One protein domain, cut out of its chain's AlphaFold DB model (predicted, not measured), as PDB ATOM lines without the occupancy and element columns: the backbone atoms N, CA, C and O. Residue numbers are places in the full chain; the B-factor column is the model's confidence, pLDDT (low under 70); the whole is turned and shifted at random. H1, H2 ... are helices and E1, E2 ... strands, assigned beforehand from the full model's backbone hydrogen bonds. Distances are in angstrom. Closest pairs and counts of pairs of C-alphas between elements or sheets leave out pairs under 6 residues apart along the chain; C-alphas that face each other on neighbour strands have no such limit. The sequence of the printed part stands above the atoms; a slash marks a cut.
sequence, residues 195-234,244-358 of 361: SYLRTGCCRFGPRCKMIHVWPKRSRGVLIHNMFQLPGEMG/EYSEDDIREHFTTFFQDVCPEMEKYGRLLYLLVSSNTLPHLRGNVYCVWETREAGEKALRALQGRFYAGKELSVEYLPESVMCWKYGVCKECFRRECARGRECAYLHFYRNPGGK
ATOM      1  N   SER A 195     233.478 297.890 129.535       93.94
ATOM      2  CA  SER A 195     232.971 297.348 128.261       93.94
ATOM      3  C   SER A 195     233.758 296.113 127.818       93.94
ATOM      4  O   SER A 195     233.159 295.083 127.504       93.94
ATOM      5  N   TYR A 196     235.092 296.194 127.891       95.38
ATOM      6  CA  TYR A 196     235.976 295.073 127.583       95.38
ATOM      7  C   TYR A 196     235.810 293.934 128.594       95.38
ATOM      8  O   TYR A 196     235.674 292.782 128.201       95.38
ATOM      9  N   LEU A 197     235.743 294.236 129.895       94.75
ATOM     10  CA  LEU A 197     235.567 293.196 130.914       94.75
ATOM     11  C   LEU A 197     234.206 292.486 130.825       94.75
ATOM     12  O   LEU A 197     234.130 291.297 131.127       94.75
ATOM     13  N   ARG A 198     233.151 293.186 130.393       95.06
ATOM     14  CA  ARG A 198     231.808 292.619 130.206       95.06
ATOM     15  C   ARG A 198     231.699 291.761 128.950       95.06
ATOM     16  O   ARG A 198     231.073 290.710 129.001       95.06
ATOM     17  N   THR A 199     232.262 292.220 127.831       96.00
ATOM     18  CA  THR A 199     231.951 291.660 126.499       96.00
ATOM     19  C   THR A 199     233.156 291.130 125.727       96.00
ATOM     20  O   THR A 199     232.983 290.502 124.689       96.00
ATOM     21  N   GLY A 200     234.373 291.397 126.194       94.88
ATOM     22  CA  GLY A 200     235.611 291.150 125.454       94.88
ATOM     23  C   GLY A 200     235.908 292.212 124.396       94.88
ATOM     24  O   GLY A 200     236.993 292.212 123.830       94.88
ATOM     25  N   CYS A 201     234.987 293.152 124.162       95.31
ATOM     26  CA  CYS A 201     235.090 294.147 123.105       95.31
ATOM     27  C   CYS A 201     234.942 295.564 123.659       95.31
ATOM     28  O   CYS A 201     234.243 295.832 124.636       95.31
ATOM     29  N   CYS A 202     235.588 296.519 122.998       94.44
ATOM     30  CA  CYS A 202     235.480 297.930 123.330       94.44
ATOM     31  C   CYS A 202     235.419 298.744 122.042       94.44
ATOM     32  O   CYS A 202     236.263 298.571 121.166       94.44
ATOM     33  N   ARG A 203     234.477 299.693 121.955       93.12
ATOM     34  CA  ARG A 203     234.330 300.594 120.795       93.12
ATOM     35  C   ARG A 203     235.597 301.381 120.443       93.12
ATOM     36  O   ARG A 203     235.746 301.829 119.314       93.12
ATOM     37  N   PHE A 204     236.486 301.589 121.414       91.19
ATOM     38  CA  PHE A 204     237.739 302.320 121.224       91.19
ATOM     39  C   PHE A 204     238.924 301.401 120.895       91.19
ATOM     40  O   PHE A 204     239.979 301.899 120.494       91.19
ATOM     41  N   GLY A 205     238.770 300.082 121.063       88.38
ATOM     42  CA  GLY A 205     239.825 299.099 120.822       88.38
ATOM     43  C   GLY A 205     241.138 299.469 121.536       88.38
ATOM     44  O   GLY A 205     241.099 299.883 122.698       88.38
ATOM     45  N   PRO A 206     242.294 299.402 120.850       86.88
ATOM     46  CA  PRO A 206     243.596 299.781 121.413       86.88
ATOM     47  C   PRO A 206     243.732 301.262 121.804       86.88
ATOM     48  O   PRO A 206     244.611 301.614 122.583       86.88
ATOM     49  N   ARG A 207     242.870 302.147 121.279       90.38
ATOM     50  CA  ARG A 207     242.872 303.592 121.584       90.38
ATOM     51  C   ARG A 207     242.077 303.933 122.849       90.38
ATOM     52  O   ARG A 207     241.887 305.110 123.160       90.38
ATOM     53  N   CYS A 208     241.565 302.928 123.559       91.75
ATOM     54  CA  CYS A 208     240.850 303.136 124.809       91.75
ATOM     55  C   CYS A 208     241.763 303.799 125.852       91.75
ATOM     56  O   CYS A 208     242.924 303.431 126.015       91.75
ATOM     57  N   LYS A 209     241.227 304.781 126.583       91.00
ATOM     58  CA  LYS A 209     241.959 305.448 127.675       91.00
ATOM     59  C   LYS A 209     242.061 304.571 128.929       91.00
ATOM     60  O   LYS A 209     242.960 304.777 129.742       91.00
ATOM     61  N   MET A 210     241.139 303.620 129.059       92.19
ATOM     62  CA  MET A 210     240.997 302.683 130.174       92.19
ATOM     63  C   MET A 210     241.852 301.433 129.944       92.19
ATOM     64  O   MET A 210     242.214 301.124 128.808       92.19
ATOM     65  N   ILE A 211     242.145 300.680 131.004       91.25
ATOM     66  CA  ILE A 211     242.978 299.473 130.902       91.25
ATOM     67  C   ILE A 211     242.166 298.301 130.339       91.25
ATOM     68  O   ILE A 211     241.110 297.951 130.869       91.25
ATOM     69  N   HIS A 212     242.688 297.657 129.293       92.56
ATOM     70  CA  HIS A 212     242.241 296.341 128.825       92.56
ATOM     71  C   HIS A 212     243.237 295.284 129.308       92.56
ATOM     72  O   HIS A 212     244.440 295.419 129.078       92.56
ATOM     73  N   VAL A 213     242.749 294.241 129.981       91.12
ATOM     74  CA  VAL A 213     243.590 293.132 130.452       91.12
ATOM     75  C   VAL A 213     243.494 291.981 129.464       91.12
ATOM     76  O   VAL A 213     242.570 291.173 129.531       91.12
ATOM     77  N   TRP A 214     244.459 291.921 128.554       90.00
ATOM     78  CA  TRP A 214     244.545 290.887 127.527       90.00
ATOM     79  C   TRP A 214     245.153 289.605 128.114       90.00
ATOM     80  O   TRP A 214     246.306 289.637 128.554       90.00
ATOM     81  N   PRO A 215     244.422 288.477 128.146       90.81
ATOM     82  CA  PRO A 215     244.998 287.209 128.584       90.81
ATOM     83  C   PRO A 215     245.979 286.676 127.529       90.81
ATOM     84  O   PRO A 215     245.692 286.729 126.334       90.81
ATOM     85  N   LYS A 216     247.121 286.110 127.947       90.00
ATOM     86  CA  LYS A 216     248.050 285.431 127.017       90.00
ATOM     87  C   LYS A 216     247.657 283.980 126.776       90.00
ATOM     88  O   LYS A 216     248.136 283.362 125.828       90.00
ATOM     89  N   ARG A 217     246.814 283.422 127.648       92.88
ATOM     90  CA  ARG A 217     246.246 282.081 127.516       92.88
ATOM     91  C   ARG A 217     244.853 282.046 128.129       92.88
ATOM     92  O   ARG A 217     244.678 282.385 129.297       92.88
ATOM     93  N   SER A 218     243.862 281.598 127.365       95.12
ATOM     94  CA  SER A 218     242.475 281.478 127.825       95.12
ATOM     95  C   SER A 218     241.847 280.171 127.349       95.12
ATOM     96  O   SER A 218     242.313 279.552 126.396       95.12
ATOM     97  N   ARG A 219     240.778 279.749 128.031       96.06
ATOM     98  CA  ARG A 219     239.904 278.657 127.567       96.06
ATOM     99  C   ARG A 219     238.946 279.104 126.478       96.06
ATOM    100  O   ARG A 219     238.334 278.256 125.843       96.06
ATOM    101  N   GLY A 220     238.765 280.411 126.326       96.56
ATOM    102  CA  GLY A 220     237.871 280.988 125.342       96.56
ATOM    103  C   GLY A 220     238.624 281.760 124.272       96.56
ATOM    104  O   GLY A 220     239.668 282.361 124.535       96.56
ATOM    105  N   VAL A 221     238.052 281.765 123.078       97.75
ATOM    106  CA  VAL A 221     238.497 282.535 121.921       97.75
ATOM    107  C   VAL A 221     237.326 283.376 121.429       97.75
ATOM    108  O   VAL A 221     236.179 282.928 121.417       97.75
ATOM    109  N   LEU A 222     237.637 284.605 121.045       97.69
ATOM    110  CA  LEU A 222     236.744 285.556 120.415       97.69
ATOM    111  C   LEU A 222     237.185 285.745 118.964       97.69
ATOM    112  O   LEU A 222     238.339 286.083 118.704       97.69
ATOM    113  N   ILE A 223     236.265 285.538 118.029       97.69
ATOM    114  CA  ILE A 223     236.486 285.785 116.605       97.69
ATOM    115  C   ILE A 223     235.629 286.984 116.204       97.69
ATOM    116  O   ILE A 223     234.398 286.918 116.244       97.69
ATOM    117  N   HIS A 224     236.275 288.091 115.852       95.69
ATOM    118  CA  HIS A 224     235.592 289.348 115.576       95.69
ATOM    119  C   HIS A 224     234.894 289.332 114.220       95.69
ATOM    120  O   HIS A 224     235.528 289.074 113.194       95.69
ATOM    121  N   ASN A 225     233.609 289.702 114.212       94.12
ATOM    122  CA  ASN A 225     232.814 289.923 113.003       94.12
ATOM    123  C   ASN A 225     232.979 288.783 111.970       94.12
ATOM    124  O   ASN A 225     233.295 289.025 110.797       94.12
ATOM    125  N   MET A 226     232.869 287.538 112.449       95.44
ATOM    126  CA  MET A 226     232.979 286.324 111.634       95.44
ATOM    127  C   MET A 226     231.647 285.994 110.965       95.44
ATOM    128  O   MET A 226     231.636 285.648 109.789       95.44
ATOM    129  N   PHE A 227     230.537 286.129 111.695       94.12
ATOM    130  CA  PHE A 227     229.205 286.018 111.112       94.12
ATOM    131  C   PHE A 227     228.802 287.357 110.496       94.12
ATOM    132  O   PHE A 227     228.780 288.374 111.185       94.12
ATOM    133  N   GLN A 228     228.484 287.355 109.208       88.19
ATOM    134  CA  GLN A 228     228.000 288.523 108.477       88.19
ATOM    135  C   GLN A 228     226.802 288.102 107.647       88.19
ATOM    136  O   GLN A 228     226.785 286.994 107.104       88.19
ATOM    137  N   LEU A 229     225.813 288.985 107.551       80.81
ATOM    138  CA  LEU A 229     224.698 288.745 106.649       80.81
ATOM    139  C   LEU A 229     225.132 288.998 105.200       80.81
ATOM    140  O   LEU A 229     225.970 289.876 104.954       80.81
ATOM    141  N   PRO A 230     224.585 288.244 104.231       67.56
ATOM    142  CA  PRO A 230     224.794 288.547 102.820       67.56
ATOM    143  C   PRO A 230     224.390 290.008 102.544       67.56
ATOM    144  O   PRO A 230     223.388 290.479 103.067       67.56
ATOM    145  N   GLY A 231     225.209 290.763 101.807       61.12
ATOM    146  CA  GLY A 231     225.024 292.214 101.600       61.12
ATOM    147  C   GLY A 231     225.867 293.111 102.519       61.12
ATOM    148  O   GLY A 231     226.221 294.221 102.135       61.12
ATOM    149  N   GLU A 232     226.337 292.621 103.672       62.03
ATOM    150  CA  GLU A 232     227.242 293.398 104.541       62.03
ATOM    151  C   GLU A 232     228.710 293.410 104.065       62.03
ATOM    152  O   GLU A 232     229.543 294.130 104.621       62.03
ATOM    153  N   MET A 233     229.042 292.625 103.036       51.72
ATOM    154  CA  MET A 233     230.404 292.457 102.503       51.72
ATOM    155  C   MET A 233     230.948 293.674 101.732       51.72
ATOM    156  O   MET A 233     232.135 293.697 101.411       51.72
ATOM    157  N   GLY A 234     230.112 294.674 101.428       50.38
ATOM    158  CA  GLY A 234     230.430 295.752 100.479       50.38
ATOM    159  C   GLY A 234     230.804 297.113 101.072       50.38
ATOM    160  O   GLY A 234     231.069 298.038 100.313       50.38
ATOM    161  N   GLU A 244     216.826 294.108 103.234       69.75
ATOM    162  CA  GLU A 244     216.762 293.161 102.118       69.75
ATOM    163  C   GLU A 244     216.342 291.746 102.544       69.75
ATOM    164  O   GLU A 244     215.713 291.046 101.753       69.75
ATOM    165  N   TYR A 245     216.642 291.334 103.782       75.38
ATOM    166  CA  TYR A 245     216.351 289.986 104.286       75.38
ATOM    167  C   TYR A 245     215.237 289.985 105.331       75.38
ATOM    168  O   TYR A 245     215.218 290.806 106.251       75.38
ATOM    169  N   SER A 246     214.331 289.010 105.235       83.00
ATOM    170  CA  SER A 246     213.352 288.756 106.290       83.00
ATOM    171  C   SER A 246     214.021 288.148 107.531       83.00
ATOM    172  O   SER A 246     215.130 287.608 107.479       83.00
ATOM    173  N   GLU A 247     213.339 288.190 108.680       83.25
ATOM    174  CA  GLU A 247     213.841 287.542 109.903       83.25
ATOM    175  C   GLU A 247     214.039 286.026 109.742       83.25
ATOM    176  O   GLU A 247     214.863 285.429 110.446       83.25
ATOM    177  N   ASP A 248     213.278 285.395 108.846       86.38
ATOM    178  CA  ASP A 248     213.388 283.967 108.566       86.38
ATOM    179  C   ASP A 248     214.614 283.666 107.692       86.38
ATOM    180  O   ASP A 248     215.358 282.741 108.023       86.38
ATOM    181  N   ASP A 249     214.918 284.507 106.698       89.06
ATOM    182  CA  ASP A 249     216.141 284.381 105.885       89.06
ATOM    183  C   ASP A 249     217.398 284.539 106.754       89.06
ATOM    184  O   ASP A 249     218.334 283.740 106.690       89.06
ATOM    185  N   ILE A 250     217.400 285.530 107.656       88.00
ATOM    186  CA  ILE A 250     218.483 285.745 108.632       88.00
ATOM    187  C   ILE A 250     218.698 284.491 109.488       88.00
ATOM    188  O   ILE A 250     219.837 284.105 109.775       88.00
ATOM    189  N   ARG A 251     217.609 283.835 109.908       89.81
ATOM    190  CA  ARG A 251     217.667 282.613 110.716       89.81
ATOM    191  C   ARG A 251     218.213 281.431 109.923       89.81
ATOM    192  O   ARG A 251     218.964 280.634 110.490       89.81
ATOM    193  N   GLU A 252     217.852 281.305 108.652       91.94
ATOM    194  CA  GLU A 252     218.380 280.269 107.765       91.94
ATOM    195  C   GLU A 252     219.883 280.462 107.539       91.94
ATOM    196  O   GLU A 252     220.663 279.554 107.829       91.94
ATOM    197  N   HIS A 253     220.312 281.674 107.175       91.94
ATOM    198  CA  HIS A 253     221.729 282.012 107.025       91.94
ATOM    199  C   HIS A 253     222.532 281.741 108.298       91.94
ATOM    200  O   HIS A 253     223.619 281.162 108.243       91.94
ATOM    201  N   PHE A 254     221.988 282.110 109.461       94.19
ATOM    202  CA  PHE A 254     222.609 281.793 110.742       94.19
ATOM    203  C   PHE A 254     222.698 280.282 110.992       94.19
ATOM    204  O   PHE A 254     223.704 279.796 111.507       94.19
ATOM    205  N   THR A 255     221.664 279.525 110.623       94.56
ATOM    206  CA  THR A 255     221.635 278.069 110.801       94.56
ATOM    207  C   THR A 255     222.711 277.393 109.959       94.56
ATOM    208  O   THR A 255     223.456 276.574 110.498       94.56
ATOM    209  N   THR A 256     222.849 277.774 108.688       94.75
ATOM    210  CA  THR A 256     223.908 277.270 107.801       94.75
ATOM    211  C   THR A 256     225.290 277.631 108.339       94.75
ATOM    212  O   THR A 256     226.130 276.752 108.517       94.75
ATOM    213  N   PHE A 257     225.499 278.893 108.727       95.94
ATOM    214  CA  PHE A 257     226.746 279.329 109.360       95.94
ATOM    215  C   PHE A 257     227.092 278.494 110.601       95.94
ATOM    216  O   PHE A 257     228.227 278.053 110.778       95.94
ATOM    217  N   PHE A 258     226.114 278.258 111.477       96.12
ATOM    218  CA  PHE A 258     226.328 277.482 112.692       96.12
ATOM    219  C   PHE A 258     226.690 276.026 112.379       96.12
ATOM    220  O   PHE A 258     227.562 275.461 113.037       96.12
ATOM    221  N   GLN A 259     226.046 275.423 111.377       95.62
ATOM    222  CA  GLN A 259     226.338 274.058 110.935       95.62
ATOM    223  C   GLN A 259     227.745 273.919 110.340       95.62
ATOM    224  O   GLN A 259     228.364 272.876 110.537       95.62
ATOM    225  N   ASP A 260     228.274 274.967 109.710       95.69
ATOM    226  CA  ASP A 260     229.649 274.992 109.206       95.69
ATOM    227  C   ASP A 260     230.673 275.166 110.338       95.69
ATOM    228  O   ASP A 260     231.689 274.472 110.402       95.69
ATOM    229  N   VAL A 261     230.421 276.106 111.253       96.06
ATOM    230  CA  VAL A 261     231.408 276.522 112.263       96.06
ATOM    231  C   VAL A 261     231.460 275.572 113.457       96.06
ATOM    232  O   VAL A 261     232.545 275.305 113.977       96.06
ATOM    233  N   CYS A 262     230.321 275.038 113.898       96.25
ATOM    234  CA  CYS A 262     230.244 274.138 115.049       96.25
ATOM    235  C   CYS A 262     231.208 272.936 114.955       96.25
ATOM    236  O   CYS A 262     232.045 272.794 115.855       96.25
ATOM    237  N   PRO A 263     231.191 272.113 113.885       96.38
ATOM    238  CA  PRO A 263     232.096 270.971 113.775       96.38
ATOM    239  C   PRO A 263     233.565 271.390 113.644       96.38
ATOM    240  O   PRO A 263     234.449 270.670 114.103       96.38
ATOM    241  N   GLU A 264     233.867 272.557 113.061       96.25
ATOM    242  CA  GLU A 264     235.239 273.080 113.031       96.25
ATOM    243  C   GLU A 264     235.754 273.407 114.438       96.25
ATOM    244  O   GLU A 264     236.901 273.093 114.760       96.25
ATOM    245  N   MET A 265     234.908 273.974 115.304       96.94
ATOM    246  CA  MET A 265     235.282 274.323 116.680       96.94
ATOM    247  C   MET A 265     235.420 273.095 117.595       96.94
ATOM    248  O   MET A 265     236.255 273.091 118.507       96.94
ATOM    249  N   GLU A 266     234.660 272.029 117.337       96.62
ATOM    250  CA  GLU A 266     234.737 270.757 118.073       96.62
ATOM    251  C   GLU A 266     236.089 270.034 117.890       96.62
ATOM    252  O   GLU A 266     236.535 269.309 118.781       96.62
ATOM    253  N   LYS A 267     236.822 270.281 116.790       96.81
ATOM    254  CA  LYS A 267     238.143 269.661 116.520       96.81
ATOM    255  C   LYS A 267     239.234 270.062 117.518       96.81
ATOM    256  O   LYS A 267     240.273 269.393 117.640       96.81
ATOM    257  N   TYR A 268     239.055 271.188 118.203       96.50
ATOM    258  CA  TYR A 268     240.063 271.724 119.116       96.50
ATOM    259  C   TYR A 268     239.945 271.158 120.534       96.50
ATOM    260  O   TYR A 268     240.946 271.130 121.252       96.50
ATOM    261  N   GLY A 269     238.776 270.634 120.909       96.19
ATOM    262  CA  GLY A 269     238.525 270.007 122.203       96.19
ATOM    263  C   GLY A 269     237.039 269.993 122.551       96.19
ATOM    264  O   GLY A 269     236.192 270.356 121.738       96.19
ATOM    265  N   ARG A 270     236.712 269.626 123.797       96.75
ATOM    266  CA  ARG A 270     235.326 269.646 124.281       96.75
ATOM    267  C   ARG A 270     234.814 271.084 124.383       96.75
ATOM    268  O   ARG A 270     235.224 271.835 125.271       96.75
ATOM    269  N   LEU A 271     233.940 271.451 123.452       96.81
ATOM    270  CA  LEU A 271     233.288 272.754 123.389       96.81
ATOM    271  C   LEU A 271     232.201 272.847 124.472       96.81
ATOM    272  O   LEU A 271     231.443 271.901 124.677       96.81
ATOM    273  N   LEU A 272     232.153 273.970 125.185       96.25
ATOM    274  CA  LEU A 272     231.131 274.276 126.191       96.25
ATOM    275  C   LEU A 272     230.130 275.297 125.654       96.25
ATOM    276  O   LEU A 272     228.926 275.084 125.759       96.25
ATOM    277  N   TYR A 273     230.636 276.373 125.050       97.06
ATOM    278  CA  TYR A 273     229.820 277.457 124.511       97.06
ATOM    279  C   TYR A 273     230.280 277.832 123.104       97.06
ATOM    280  O   TYR A 273     231.482 277.940 122.852       97.06
ATOM    281  N   LEU A 274     229.309 278.063 122.222       97.31
ATOM    282  CA  LEU A 274     229.483 278.625 120.886       97.31
ATOM    283  C   LEU A 274     228.380 279.655 120.691       97.31
ATOM    284  O   LEU A 274     227.256 279.310 120.335       97.31
ATOM    285  N   LEU A 275     228.682 280.908 121.003       96.75
ATOM    286  CA  LEU A 275     227.694 281.979 121.026       96.75
ATOM    287  C   LEU A 275     228.025 282.990 119.941       96.75
ATOM    288  O   LEU A 275     229.163 283.437 119.832       96.75
ATOM    289  N   VAL A 276     227.029 283.372 119.152       96.62
ATOM    290  CA  VAL A 276     227.213 284.305 118.038       96.62
ATOM    291  C   VAL A 276     226.408 285.556 118.316       96.62
ATOM    292  O   VAL A 276     225.199 285.480 118.540       96.62
ATOM    293  N   SER A 277     227.084 286.700 118.342       95.38
ATOM    294  CA  SER A 277     226.462 287.969 118.681       95.38
ATOM    295  C   SER A 277     225.546 288.463 117.563       95.38
ATOM    296  O   SER A 277     225.967 288.622 116.416       95.38
ATOM    297  N   SER A 278     224.300 288.757 117.932       92.31
ATOM    298  CA  SER A 278     223.284 289.398 117.090       92.31
ATOM    299  C   SER A 278     223.195 290.911 117.323       92.31
ATOM    300  O   SER A 278     222.229 291.557 116.923       92.31
ATOM    301  N   ASN A 279     224.188 291.503 117.996       92.56
ATOM    302  CA  ASN A 279     224.263 292.950 118.165       92.56
ATOM    303  C   ASN A 279     224.471 293.643 116.813       92.56
ATOM    304  O   ASN A 279     225.132 293.122 115.926       92.56
ATOM    305  N   THR A 280     223.989 294.875 116.691       89.19
ATOM    306  CA  THR A 280     224.213 295.734 115.516       89.19
ATOM    307  C   THR A 280     225.427 296.649 115.670       89.19
ATOM    308  O   THR A 280     225.946 297.164 114.685       89.19
ATOM    309  N   LEU A 281     225.908 296.862 116.901       91.19
ATOM    310  CA  LEU A 281     227.066 297.718 117.158       91.19
ATOM    311  C   LEU A 281     228.331 297.142 116.497       91.19
ATOM    312  O   LEU A 281     228.650 295.983 116.757       91.19
ATOM    313  N   PRO A 282     229.133 297.936 115.759       90.56
ATOM    314  CA  PRO A 282     230.246 297.419 114.949       90.56
ATOM    315  C   PRO A 282     231.309 296.604 115.699       90.56
ATOM    316  O   PRO A 282     231.960 295.748 115.116       90.56
ATOM    317  N   HIS A 283     231.504 296.876 116.990       92.56
ATOM    318  CA  HIS A 283     232.488 296.172 117.820       92.56
ATOM    319  C   HIS A 283     231.943 294.882 118.455       92.56
ATOM    320  O   HIS A 283     232.724 294.136 119.038       92.56
ATOM    321  N   LEU A 284     230.631 294.635 118.375       95.06
ATOM    322  CA  LEU A 284     229.965 293.428 118.882       95.06
ATOM    323  C   LEU A 284     229.373 292.568 117.757       95.06
ATOM    324  O   LEU A 284     229.303 291.351 117.897       95.06
ATOM    325  N   ARG A 285     228.950 293.192 116.653       93.25
ATOM    326  CA  ARG A 285     228.240 292.551 115.545       93.25
ATOM    327  C   ARG A 285     228.997 291.348 115.006       93.25
ATOM    328  O   ARG A 285     230.169 291.457 114.649       93.25
ATOM    329  N   GLY A 286     228.304 290.213 114.923       94.31
ATOM    330  CA  GLY A 286     228.833 289.020 114.267       94.31
ATOM    331  C   GLY A 286     230.001 288.364 114.996       94.31
ATOM    332  O   GLY A 286     230.658 287.480 114.439       94.31
ATOM    333  N   ASN A 287     230.302 288.803 116.221       97.25
ATOM    334  CA  ASN A 287     231.360 288.217 117.024       97.25
ATOM    335  C   ASN A 287     230.978 286.800 117.445       97.25
ATOM    336  O   ASN A 287     229.867 286.562 117.922       97.25
ATOM    337  N   VAL A 288     231.922 285.876 117.308       97.81
ATOM    338  CA  VAL A 288     231.756 284.478 117.701       97.81
ATOM    339  C   VAL A 288     232.584 284.220 118.947       97.81
ATOM    340  O   VAL A 288     233.794 284.443 118.969       97.81
ATOM    341  N   TYR A 289     231.915 283.742 119.984       98.25
ATOM    342  CA  TYR A 289     232.486 283.410 121.273       98.25
ATOM    343  C   TYR A 289     232.532 281.893 121.419       98.25
ATOM    344  O   TYR A 289     231.493 281.248 121.569       98.25
ATOM    345  N   CYS A 290     233.736 281.335 121.420       97.69
ATOM    346  CA  CYS A 290     233.964 279.911 121.627       97.69
ATOM    347  C   CYS A 290     234.617 279.702 122.990       97.69
ATOM    348  O   CYS A 290     235.611 280.356 123.302       97.69
ATOM    349  N   VAL A 291     234.098 278.786 123.805       97.88
ATOM    350  CA  VAL A 291     234.705 278.418 125.094       97.88
ATOM    351  C   VAL A 291     234.801 276.908 125.196       97.88
ATOM    352  O   VAL A 291     233.793 276.216 125.068       97.88
ATOM    353  N   TRP A 292     236.001 276.404 125.474       97.69
ATOM    354  CA  TRP A 292     236.269 274.983 125.686       97.69
ATOM    355  C   TRP A 292     236.453 274.654 127.173       97.69
ATOM    356  O   TRP A 292     236.624 275.533 128.020       97.69
ATOM    357  N   GLU A 293     236.434 273.363 127.502       96.50
ATOM    358  CA  GLU A 293     236.629 272.879 128.875       96.50
ATOM    359  C   GLU A 293     238.026 273.221 129.432       96.50
ATOM    360  O   GLU A 293     238.157 273.602 130.602       96.50
ATOM    361  N   THR A 294     239.059 273.165 128.583       96.69
ATOM    362  CA  THR A 294     240.478 273.286 128.961       96.69
ATOM    363  C   THR A 294     241.173 274.486 128.301       96.69
ATOM    364  O   THR A 294     240.731 275.001 127.272       96.69
ATOM    365  N   ARG A 295     242.273 274.976 128.903       95.75
ATOM    366  CA  ARG A 295     243.042 276.132 128.372       95.75
ATOM    367  C   ARG A 295     243.883 275.730 127.163       95.75
ATOM    368  O   ARG A 295     244.128 276.541 126.279       95.75
ATOM    369  N   GLU A 296     244.279 274.466 127.114       96.69
ATOM    370  CA  GLU A 296     245.007 273.832 126.019       96.69
ATOM    371  C   GLU A 296     244.186 273.852 124.727       96.69
ATOM    372  O   GLU A 296     244.720 274.178 123.668       96.69
ATOM    373  N   ALA A 297     242.885 273.551 124.814       97.25
ATOM    374  CA  ALA A 297     241.984 273.581 123.666       97.25
ATOM    375  C   ALA A 297     241.833 275.002 123.102       97.25
ATOM    376  O   ALA A 297     241.941 275.187 121.891       97.25
ATOM    377  N   GLY A 298     241.670 276.009 123.970       96.81
ATOM    378  CA  GLY A 298     241.601 277.415 123.557       96.81
ATOM    379  C   GLY A 298     242.881 277.905 122.869       96.81
ATOM    380  O   GLY A 298     242.815 278.569 121.839       96.81
ATOM    381  N   GLU A 299     244.055 277.523 123.376       96.69
ATOM    382  CA  GLU A 299     245.347 277.841 122.748       96.69
ATOM    383  C   GLU A 299     245.531 277.143 121.392       96.69
ATOM    384  O   GLU A 299     245.987 277.764 120.428       96.69
ATOM    385  N   LYS A 300     245.148 275.862 121.298       97.12
ATOM    386  CA  LYS A 300     245.155 275.105 120.038       97.12
ATOM    387  C   LYS A 300     244.233 275.757 119.006       97.12
ATOM    388  O   LYS A 300     244.640 275.910 117.857       97.12
ATOM    389  N   ALA A 301     243.028 276.152 119.417       97.44
ATOM    390  CA  ALA A 301     242.062 276.833 118.565       97.44
ATOM    391  C   ALA A 301     242.603 278.179 118.071       97.44
ATOM    392  O   ALA A 301     242.610 278.411 116.866       97.44
ATOM    393  N   LEU A 302     243.128 279.027 118.967       96.81
ATOM    394  CA  LEU A 302     243.678 280.330 118.587       96.81
ATOM    395  C   LEU A 302     244.771 280.177 117.522       96.81
ATOM    396  O   LEU A 302     244.673 280.769 116.452       96.81
ATOM    397  N   ARG A 303     245.771 279.323 117.776       96.50
ATOM    398  CA  ARG A 303     246.875 279.087 116.831       96.50
ATOM    399  C   ARG A 303     246.405 278.550 115.486       96.50
ATOM    400  O   ARG A 303     246.995 278.887 114.469       96.50
ATOM    401  N   ALA A 304     245.387 277.695 115.487       96.38
ATOM    402  CA  ALA A 304     244.874 277.096 114.264       96.38
ATOM    403  C   ALA A 304     243.971 278.042 113.464       96.38
ATOM    404  O   ALA A 304     243.871 277.877 112.255       96.38
ATOM    405  N   LEU A 305     243.284 278.981 114.118       96.50
ATOM    406  CA  LEU A 305     242.367 279.924 113.474       96.50
ATOM    407  C   LEU A 305     243.062 281.218 113.035       96.50
ATOM    408  O   LEU A 305     242.599 281.853 112.089       96.50
ATOM    409  N   GLN A 306     244.168 281.599 113.682       95.38
ATOM    410  CA  GLN A 306     244.970 282.759 113.293       95.38
ATOM    411  C   GLN A 306     245.427 282.628 111.828       95.38
ATOM    412  O   GLN A 306     246.022 281.620 111.450       95.38
ATOM    413  N   GLY A 307     245.151 283.640 111.000       93.62
ATOM    414  CA  GLY A 307     245.527 283.653 109.580       93.62
ATOM    415  C   GLY A 307     244.667 282.767 108.669       93.62
ATOM    416  O   GLY A 307     244.942 282.674 107.472       93.62
ATOM    417  N   ARG A 308     243.622 282.107 109.192       96.25
ATOM    418  CA  ARG A 308     242.621 281.424 108.357       96.25
ATOM    419  C   ARG A 308     241.604 282.420 107.814       96.25
ATOM    420  O   ARG A 308     241.406 283.499 108.363       96.25
ATOM    421  N   PHE A 309     240.921 282.012 106.750       94.88
ATOM    422  CA  PHE A 309     239.878 282.790 106.097       94.88
ATOM    423  C   PHE A 309     238.539 282.064 106.205       94.88
ATOM    424  O   PHE A 309     238.484 280.834 106.133       94.88
ATOM    425  N   TYR A 310     237.462 282.830 106.343       94.31
ATOM    426  CA  TYR A 310     236.087 282.356 106.219       94.31
ATOM    427  C   TYR A 310     235.328 283.320 105.314       94.31
ATOM    428  O   TYR A 310     235.436 284.534 105.486       94.31
ATOM    429  N   ALA A 311     234.615 282.784 104.319       89.75
ATOM    430  CA  ALA A 311     233.892 283.574 103.320       89.75
ATOM    431  C   ALA A 311     234.746 284.719 102.720       89.75
ATOM    432  O   ALA A 311     234.315 285.857 102.635       89.75
ATOM    433  N   GLY A 312     236.008 284.455 102.362       89.00
ATOM    434  CA  GLY A 312     236.887 285.465 101.749       89.00
ATOM    435  C   GLY A 312     237.441 286.546 102.691       89.00
ATOM    436  O   GLY A 312     238.202 287.396 102.235       89.00
ATOM    437  N   LYS A 313     237.138 286.505 103.996       90.81
ATOM    438  CA  LYS A 313     237.685 287.423 105.005       90.81
ATOM    439  C   LYS A 313     238.627 286.696 105.962       90.81
ATOM    440  O   LYS A 313     238.313 285.604 106.435       90.81
ATOM    441  N   GLU A 314     239.762 287.315 106.276       95.00
ATOM    442  CA  GLU A 314     240.681 286.808 107.299       95.00
ATOM    443  C   GLU A 314     240.036 286.875 108.692       95.00
ATOM    444  O   GLU A 314     239.405 287.870 109.068       95.00
ATOM    445  N   LEU A 315     240.191 285.807 109.472       96.31
ATOM    446  CA  LEU A 315     239.671 285.734 110.828       96.31
ATOM    447  C   LEU A 315     240.516 286.597 111.774       96.31
ATOM    448  O   LEU A 315     241.708 286.358 111.970       96.31
ATOM    449  N   SER A 316     239.871 287.567 112.425       95.50
ATOM    450  CA  SER A 316     240.467 288.336 113.521       95.50
ATOM    451  C   SER A 316     240.180 287.631 114.842       95.50
ATOM    452  O   SER A 316     239.073 287.704 115.379       95.50
ATOM    453  N   VAL A 317     241.180 286.904 115.332       96.81
ATOM    454  CA  VAL A 317     241.055 285.990 116.466       96.81
ATOM    455  C   VAL A 317     241.832 286.530 117.665       96.81
ATOM    456  O   VAL A 317     243.008 286.870 117.547       96.81
ATOM    457  N   GLU A 318     241.186 286.580 118.827       96.00
ATOM    458  CA  GLU A 318     241.791 286.994 120.095       96.00
ATOM    459  C   GLU A 318     241.352 286.067 121.235       96.00
ATOM    460  O   GLU A 318     240.321 285.396 121.163       96.00
ATOM    461  N   TYR A 319     242.120 286.016 122.323       97.25
ATOM    462  CA  TYR A 319     241.673 285.293 123.510       97.25
ATOM    463  C   TYR A 319     240.520 286.024 124.196       97.25
ATOM    464  O   TYR A 319     240.577 287.229 124.440       97.25
ATOM    465  N   LEU A 320     239.507 285.261 124.600       96.44
ATOM    466  CA  LEU A 320     238.382 285.793 125.353       96.44
ATOM    467  C   LEU A 320     238.800 286.062 126.814       96.44
ATOM    468  O   LEU A 320     239.336 285.148 127.459       96.44
ATOM    469  N   PRO A 321     238.530 287.257 127.374       94.50
ATOM    470  CA  PRO A 321     238.819 287.546 128.776       94.50
ATOM    471  C   PRO A 321     238.040 286.645 129.736       94.50
ATOM    472  O   PRO A 321     236.862 286.346 129.533       94.50
ATOM    473  N   GLU A 322     238.685 286.257 130.837       92.94
ATOM    474  CA  GLU A 322     238.092 285.365 131.844       92.94
ATOM    475  C   GLU A 322     236.863 285.969 132.535       92.94
ATOM    476  O   GLU A 322     235.952 285.238 132.920       92.94
ATOM    477  N   SER A 323     236.774 287.299 132.591       93.12
ATOM    478  CA  SER A 323     235.611 288.020 133.111       93.12
ATOM    479  C   SER A 323     234.339 287.811 132.279       93.12
ATOM    480  O   SER A 323     233.239 287.854 132.831       93.12
ATOM    481  N   VAL A 324     234.467 287.536 130.976       94.75
ATOM    482  CA  VAL A 324     233.330 287.371 130.051       94.75
ATOM    483  C   VAL A 324     232.745 285.964 130.128       94.75
ATOM    484  O   VAL A 324     231.531 285.800 130.050       94.75
ATOM    485  N   MET A 325     233.587 284.949 130.354       91.50
ATOM    486  CA  MET A 325     233.201 283.527 130.335       91.50
ATOM    487  C   MET A 325     232.162 283.132 131.400       91.50
ATOM    488  O   MET A 325     231.609 282.037 131.333       91.50
ATOM    489  N   CYS A 326     231.902 283.987 132.394       87.56
ATOM    490  CA  CYS A 326     230.835 283.773 133.374       87.56
ATOM    491  C   CYS A 326     229.452 284.236 132.888       87.56
ATOM    492  O   CYS A 326     228.458 283.939 133.547       87.56
ATOM    493  N   TRP A 327     229.389 285.007 131.794       91.81
ATOM    494  CA  TRP A 327     228.183 285.533 131.136       91.81
ATOM    495  C   TRP A 327     227.250 286.405 132.003       91.81
ATOM    496  O   TRP A 327     226.326 287.034 131.496       91.81
ATOM    497  N   LYS A 328     227.517 286.530 133.306       88.69
ATOM    498  CA  LYS A 328     226.635 287.153 134.303       88.69
ATOM    499  C   LYS A 328     226.386 288.648 134.082       88.69
ATOM    500  O   LYS A 328     225.284 289.129 134.342       88.69
ATOM    501  N   TYR A 329     227.412 289.376 133.644       90.12
ATOM    502  CA  TYR A 329     227.389 290.842 133.511       90.12
ATOM    503  C   TYR A 329     227.538 291.326 132.063       90.12
ATOM    504  O   TYR A 329     227.355 292.508 131.782       90.12
ATOM    505  N   GLY A 330     227.868 290.417 131.143       90.62
ATOM    506  CA  GLY A 330     228.034 290.717 129.723       90.62
ATOM    507  C   GLY A 330     226.748 290.608 128.915       90.62
ATOM    508  O   GLY A 330     226.586 291.333 127.938       90.62
ATOM    509  N   VAL A 331     225.832 289.727 129.319       93.56
ATOM    510  CA  VAL A 331     224.640 289.373 128.540       93.56
ATOM    511  C   VAL A 331     223.467 290.281 128.880       93.56
ATOM    512  O   VAL A 331     223.208 290.590 130.047       93.56
ATOM    513  N   CYS A 332     222.738 290.714 127.854       92.12
ATOM    514  CA  CYS A 332     221.548 291.527 128.041       92.12
ATOM    515  C   CYS A 332     220.436 290.696 128.685       92.12
ATOM    516  O   CYS A 332     219.951 289.724 128.118       92.12
ATOM    517  N   LYS A 333     219.971 291.098 129.867       85.56
ATOM    518  CA  LYS A 333     218.905 290.361 130.569       85.56
ATOM    519  C   LYS A 333     217.542 290.490 129.885       85.56
ATOM    520  O   LYS A 333     216.697 289.612 130.022       85.56
ATOM    521  N   GLU A 334     217.332 291.581 129.155       82.25
ATOM    522  CA  GLU A 334     216.080 291.874 128.456       82.25
ATOM    523  C   GLU A 334     215.984 291.144 127.107       82.25
ATOM    524  O   GLU A 334     214.881 290.846 126.658       82.25
ATOM    525  N   CYS A 335     217.110 290.773 126.474       75.50
ATOM    526  CA  CYS A 335     217.074 290.158 125.141       75.50
ATOM    527  C   CYS A 335     216.428 288.764 125.135       75.50
ATOM    528  O   CYS A 335     215.854 288.361 124.127       75.50
ATOM    529  N   PHE A 336     216.428 288.053 126.267       70.38
ATOM    530  CA  PHE A 336     215.707 286.782 126.410       70.38
ATOM    531  C   PHE A 336     214.183 286.936 126.275       70.38
ATOM    532  O   PHE A 336     213.502 285.968 125.949       70.38
ATOM    533  N   ARG A 337     213.646 288.148 126.483       71.06
ATOM    534  CA  ARG A 337     212.219 288.470 126.321       71.06
ATOM    535  C   ARG A 337     211.874 289.024 124.934       71.06
ATOM    536  O   ARG A 337     210.750 289.455 124.735       71.06
ATOM    537  N   ARG A 338     212.823 289.003 123.987       67.31
ATOM    538  CA  ARG A 338     212.726 289.541 122.610       67.31
ATOM    539  C   ARG A 338     212.522 291.054 122.475       67.31
ATOM    540  O   ARG A 338     212.635 291.567 121.371       67.31
ATOM    541  N   GLU A 339     212.352 291.778 123.574       74.00
ATOM    542  CA  GLU A 339     212.225 293.235 123.578       74.00
ATOM    543  C   GLU A 339     213.312 293.833 124.471       74.00
ATOM    544  O   GLU A 339     213.151 293.996 125.680       74.00
ATOM    545  N   CYS A 340     214.473 294.125 123.881       87.19
ATOM    546  CA  CYS A 340     215.477 294.932 124.563       87.19
ATOM    547  C   CYS A 340     215.115 296.408 124.401       87.19
ATOM    548  O   CYS A 340     215.104 296.907 123.275       87.19
ATOM    549  N   ALA A 341     214.927 297.133 125.507       86.81
ATOM    550  CA  ALA A 341     214.588 298.558 125.460       86.81
ATOM    551  C   ALA A 341     215.688 299.414 124.798       86.81
ATOM    552  O   ALA A 341     215.424 300.506 124.306       86.81
ATOM    553  N   ARG A 342     216.931 298.910 124.767       87.75
ATOM    554  CA  ARG A 342     218.087 299.560 124.122       87.75
ATOM    555  C   ARG A 342     218.189 299.268 122.620       87.75
ATOM    556  O   ARG A 342     218.995 299.895 121.938       87.75
ATOM    557  N   GLY A 343     217.432 298.291 122.114       85.88
ATOM    558  CA  GLY A 343     217.412 297.908 120.703       85.88
ATOM    559  C   GLY A 343     218.809 297.750 120.090       85.88
ATOM    560  O   GLY A 343     219.642 296.987 120.585       85.88
ATOM    561  N   ARG A 344     219.056 298.507 119.013       84.88
ATOM    562  CA  ARG A 344     220.281 298.469 118.193       84.88
ATOM    563  C   ARG A 344     221.511 299.122 118.843       84.88
ATOM    564  O   ARG A 344     222.635 298.928 118.385       84.88
ATOM    565  N   GLU A 345     221.322 299.872 119.921       89.50
ATOM    566  CA  GLU A 345     222.409 300.551 120.639       89.50
ATOM    567  C   GLU A 345     222.833 299.790 121.902       89.50
ATOM    568  O   GLU A 345     223.640 300.271 122.702       89.50
ATOM    569  N   CYS A 346     222.302 298.581 122.107       92.19
ATOM    570  CA  CYS A 346     222.635 297.779 123.272       92.19
ATOM    571  C   CYS A 346     224.115 297.366 123.264       92.19
ATOM    572  O   CYS A 346     224.565 296.619 122.395       92.19
ATOM    573  N   ALA A 347     224.853 297.812 124.284       92.44
ATOM    574  CA  ALA A 347     226.252 297.451 124.525       92.44
ATOM    575  C   ALA A 347     226.430 296.157 125.350       92.44
ATOM    576  O   ALA A 347     227.546 295.830 125.749       92.44
ATOM    577  N   TYR A 348     225.336 295.444 125.638       94.00
ATOM    578  CA  TYR A 348     225.351 294.107 126.231       94.00
ATOM    579  C   TYR A 348     225.149 293.057 125.141       94.00
ATOM    580  O   TYR A 348     224.505 293.324 124.129       94.00
ATOM    581  N   LEU A 349     225.670 291.854 125.357       94.75
ATOM    582  CA  LEU A 349     225.631 290.773 124.381       94.75
ATOM    583  C   LEU A 349     224.198 290.291 124.159       94.75
ATOM    584  O   LEU A 349     223.509 289.890 125.102       94.75
ATOM    585  N   HIS A 350     223.776 290.340 122.901       93.31
ATOM    586  CA  HIS A 350     222.630 289.629 122.354       93.31
ATOM    587  C   HIS A 350     223.175 288.474 121.527       93.31
ATOM    588  O   HIS A 350     224.152 288.661 120.802       93.31
ATOM    589  N   PHE A 351     222.559 287.300 121.623       93.44
ATOM    590  CA  PHE A 351     222.983 286.131 120.861       93.44
ATOM    591  C   PHE A 351     221.878 285.635 119.944       93.44
ATOM    592  O   PHE A 351     220.693 285.702 120.283       93.44
ATOM    593  N   TYR A 352     222.281 285.091 118.801       91.88
ATOM    594  CA  TYR A 352     221.400 284.256 118.003       91.88
ATOM    595  C   TYR A 352     221.032 282.980 118.766       91.88
ATOM    596  O   TYR A 352     221.783 282.479 119.607       91.88
ATOM    597  N   ARG A 353     219.846 282.441 118.473       91.50
ATOM    598  CA  ARG A 353     219.395 281.181 119.060       91.50
ATOM    599  C   ARG A 353     220.012 280.021 118.289       91.50
ATOM    600  O   ARG A 353     219.619 279.770 117.155       91.50
ATOM    601  N   ASN A 354     220.929 279.301 118.926       93.19
ATOM    602  CA  ASN A 354     221.603 278.165 118.302       93.19
ATOM    603  C   ASN A 354     220.607 277.076 117.850       93.19
ATOM    604  O   ASN A 354     219.686 276.738 118.612       93.19
ATOM    605  N   PRO A 355     220.803 276.474 116.660       91.50
ATOM    606  CA  PRO A 355     220.022 275.329 116.204       91.50
ATOM    607  C   PRO A 355     220.037 274.194 117.237       91.50
ATOM    608  O   PRO A 355     221.092 273.760 117.705       91.50
ATOM    609  N   GLY A 356     218.850 273.732 117.636       87.25
ATOM    610  CA  GLY A 356     218.695 272.671 118.638       87.25
ATOM    611  C   GLY A 356     219.173 273.024 120.054       87.25
ATOM    612  O   GLY A 356     219.294 272.122 120.876       87.25
ATOM    613  N   GLY A 357     219.470 274.296 120.354       87.06
ATOM    614  CA  GLY A 357     219.962 274.721 121.674       87.06
ATOM    615  C   GLY A 357     221.369 274.218 122.017       87.06
ATOM    616  O   GLY A 357     221.767 274.233 123.178       87.06
ATOM    617  N   LYS A 358     222.137 273.746 121.029       88.12
ATOM    618  CA  LYS A 358     223.505 273.269 121.260       88.12
ATOM    619  C   LYS A 358     224.414 274.417 121.691       88.12
ATOM    620  O   LYS A 358     224.392 275.473 121.066       88.12
TER     621      LYS A 358
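What this domain is: This is residues 195 to 234 and 244 to 358 of the 361 residues of a protein of Blastocystis sp. subtype 1 (strain ATCC 50177 / NandII) (UniProt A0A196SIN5). With little regular structure, this is a four-stranded sheet with H2 and H3 over one face; long loops, with short H1 among them, lie largely toward the other. The 155 printed residues, 56 in named elements, run H1 E1 H2 E2 E3 H3 E4: mixed class, antiparallel sheet E2 E3 E1 E4. It is compact, radius of gyration of the C-alphas 15.0 A, spanning 40 by 35 by 31 A.

Where its parts are: H1, residues 195 to 199, begins at C-alpha (232.971, 297.348, 128.261). E1 is 220 to 224, H2 247 to 266, 28.0 A long, E2 271 to 276, E3 288 to 292, H3 295 to 305, 15.4 A, and E4 316 to 319, ending at (241.673, 285.293, 123.510).

How they stand to each other: Within hydrogen-bond range are N 275 and O 289, 2.9 A, in hairpin E2 and E3; N 221 and O 290, 2.8 A, between E1 and E3; N 222 and O 318, 2.8 A, between E1 and E4. H3 is over E1, closest C-alphas Gly 220 and Gly 298, 5.5 A. H2 is on the same face, height 8.6 A. O i to N i+4 pairs are within range throughout H1 and H3, 14 of 16 in H2.

The domain as a whole: Residues 235 to 243 are cut out, gap 14.0 A. Links H1 to E1 and E2 to E3 are long. pLDDT is under 70 at residues 230 to 234, 244 and 338.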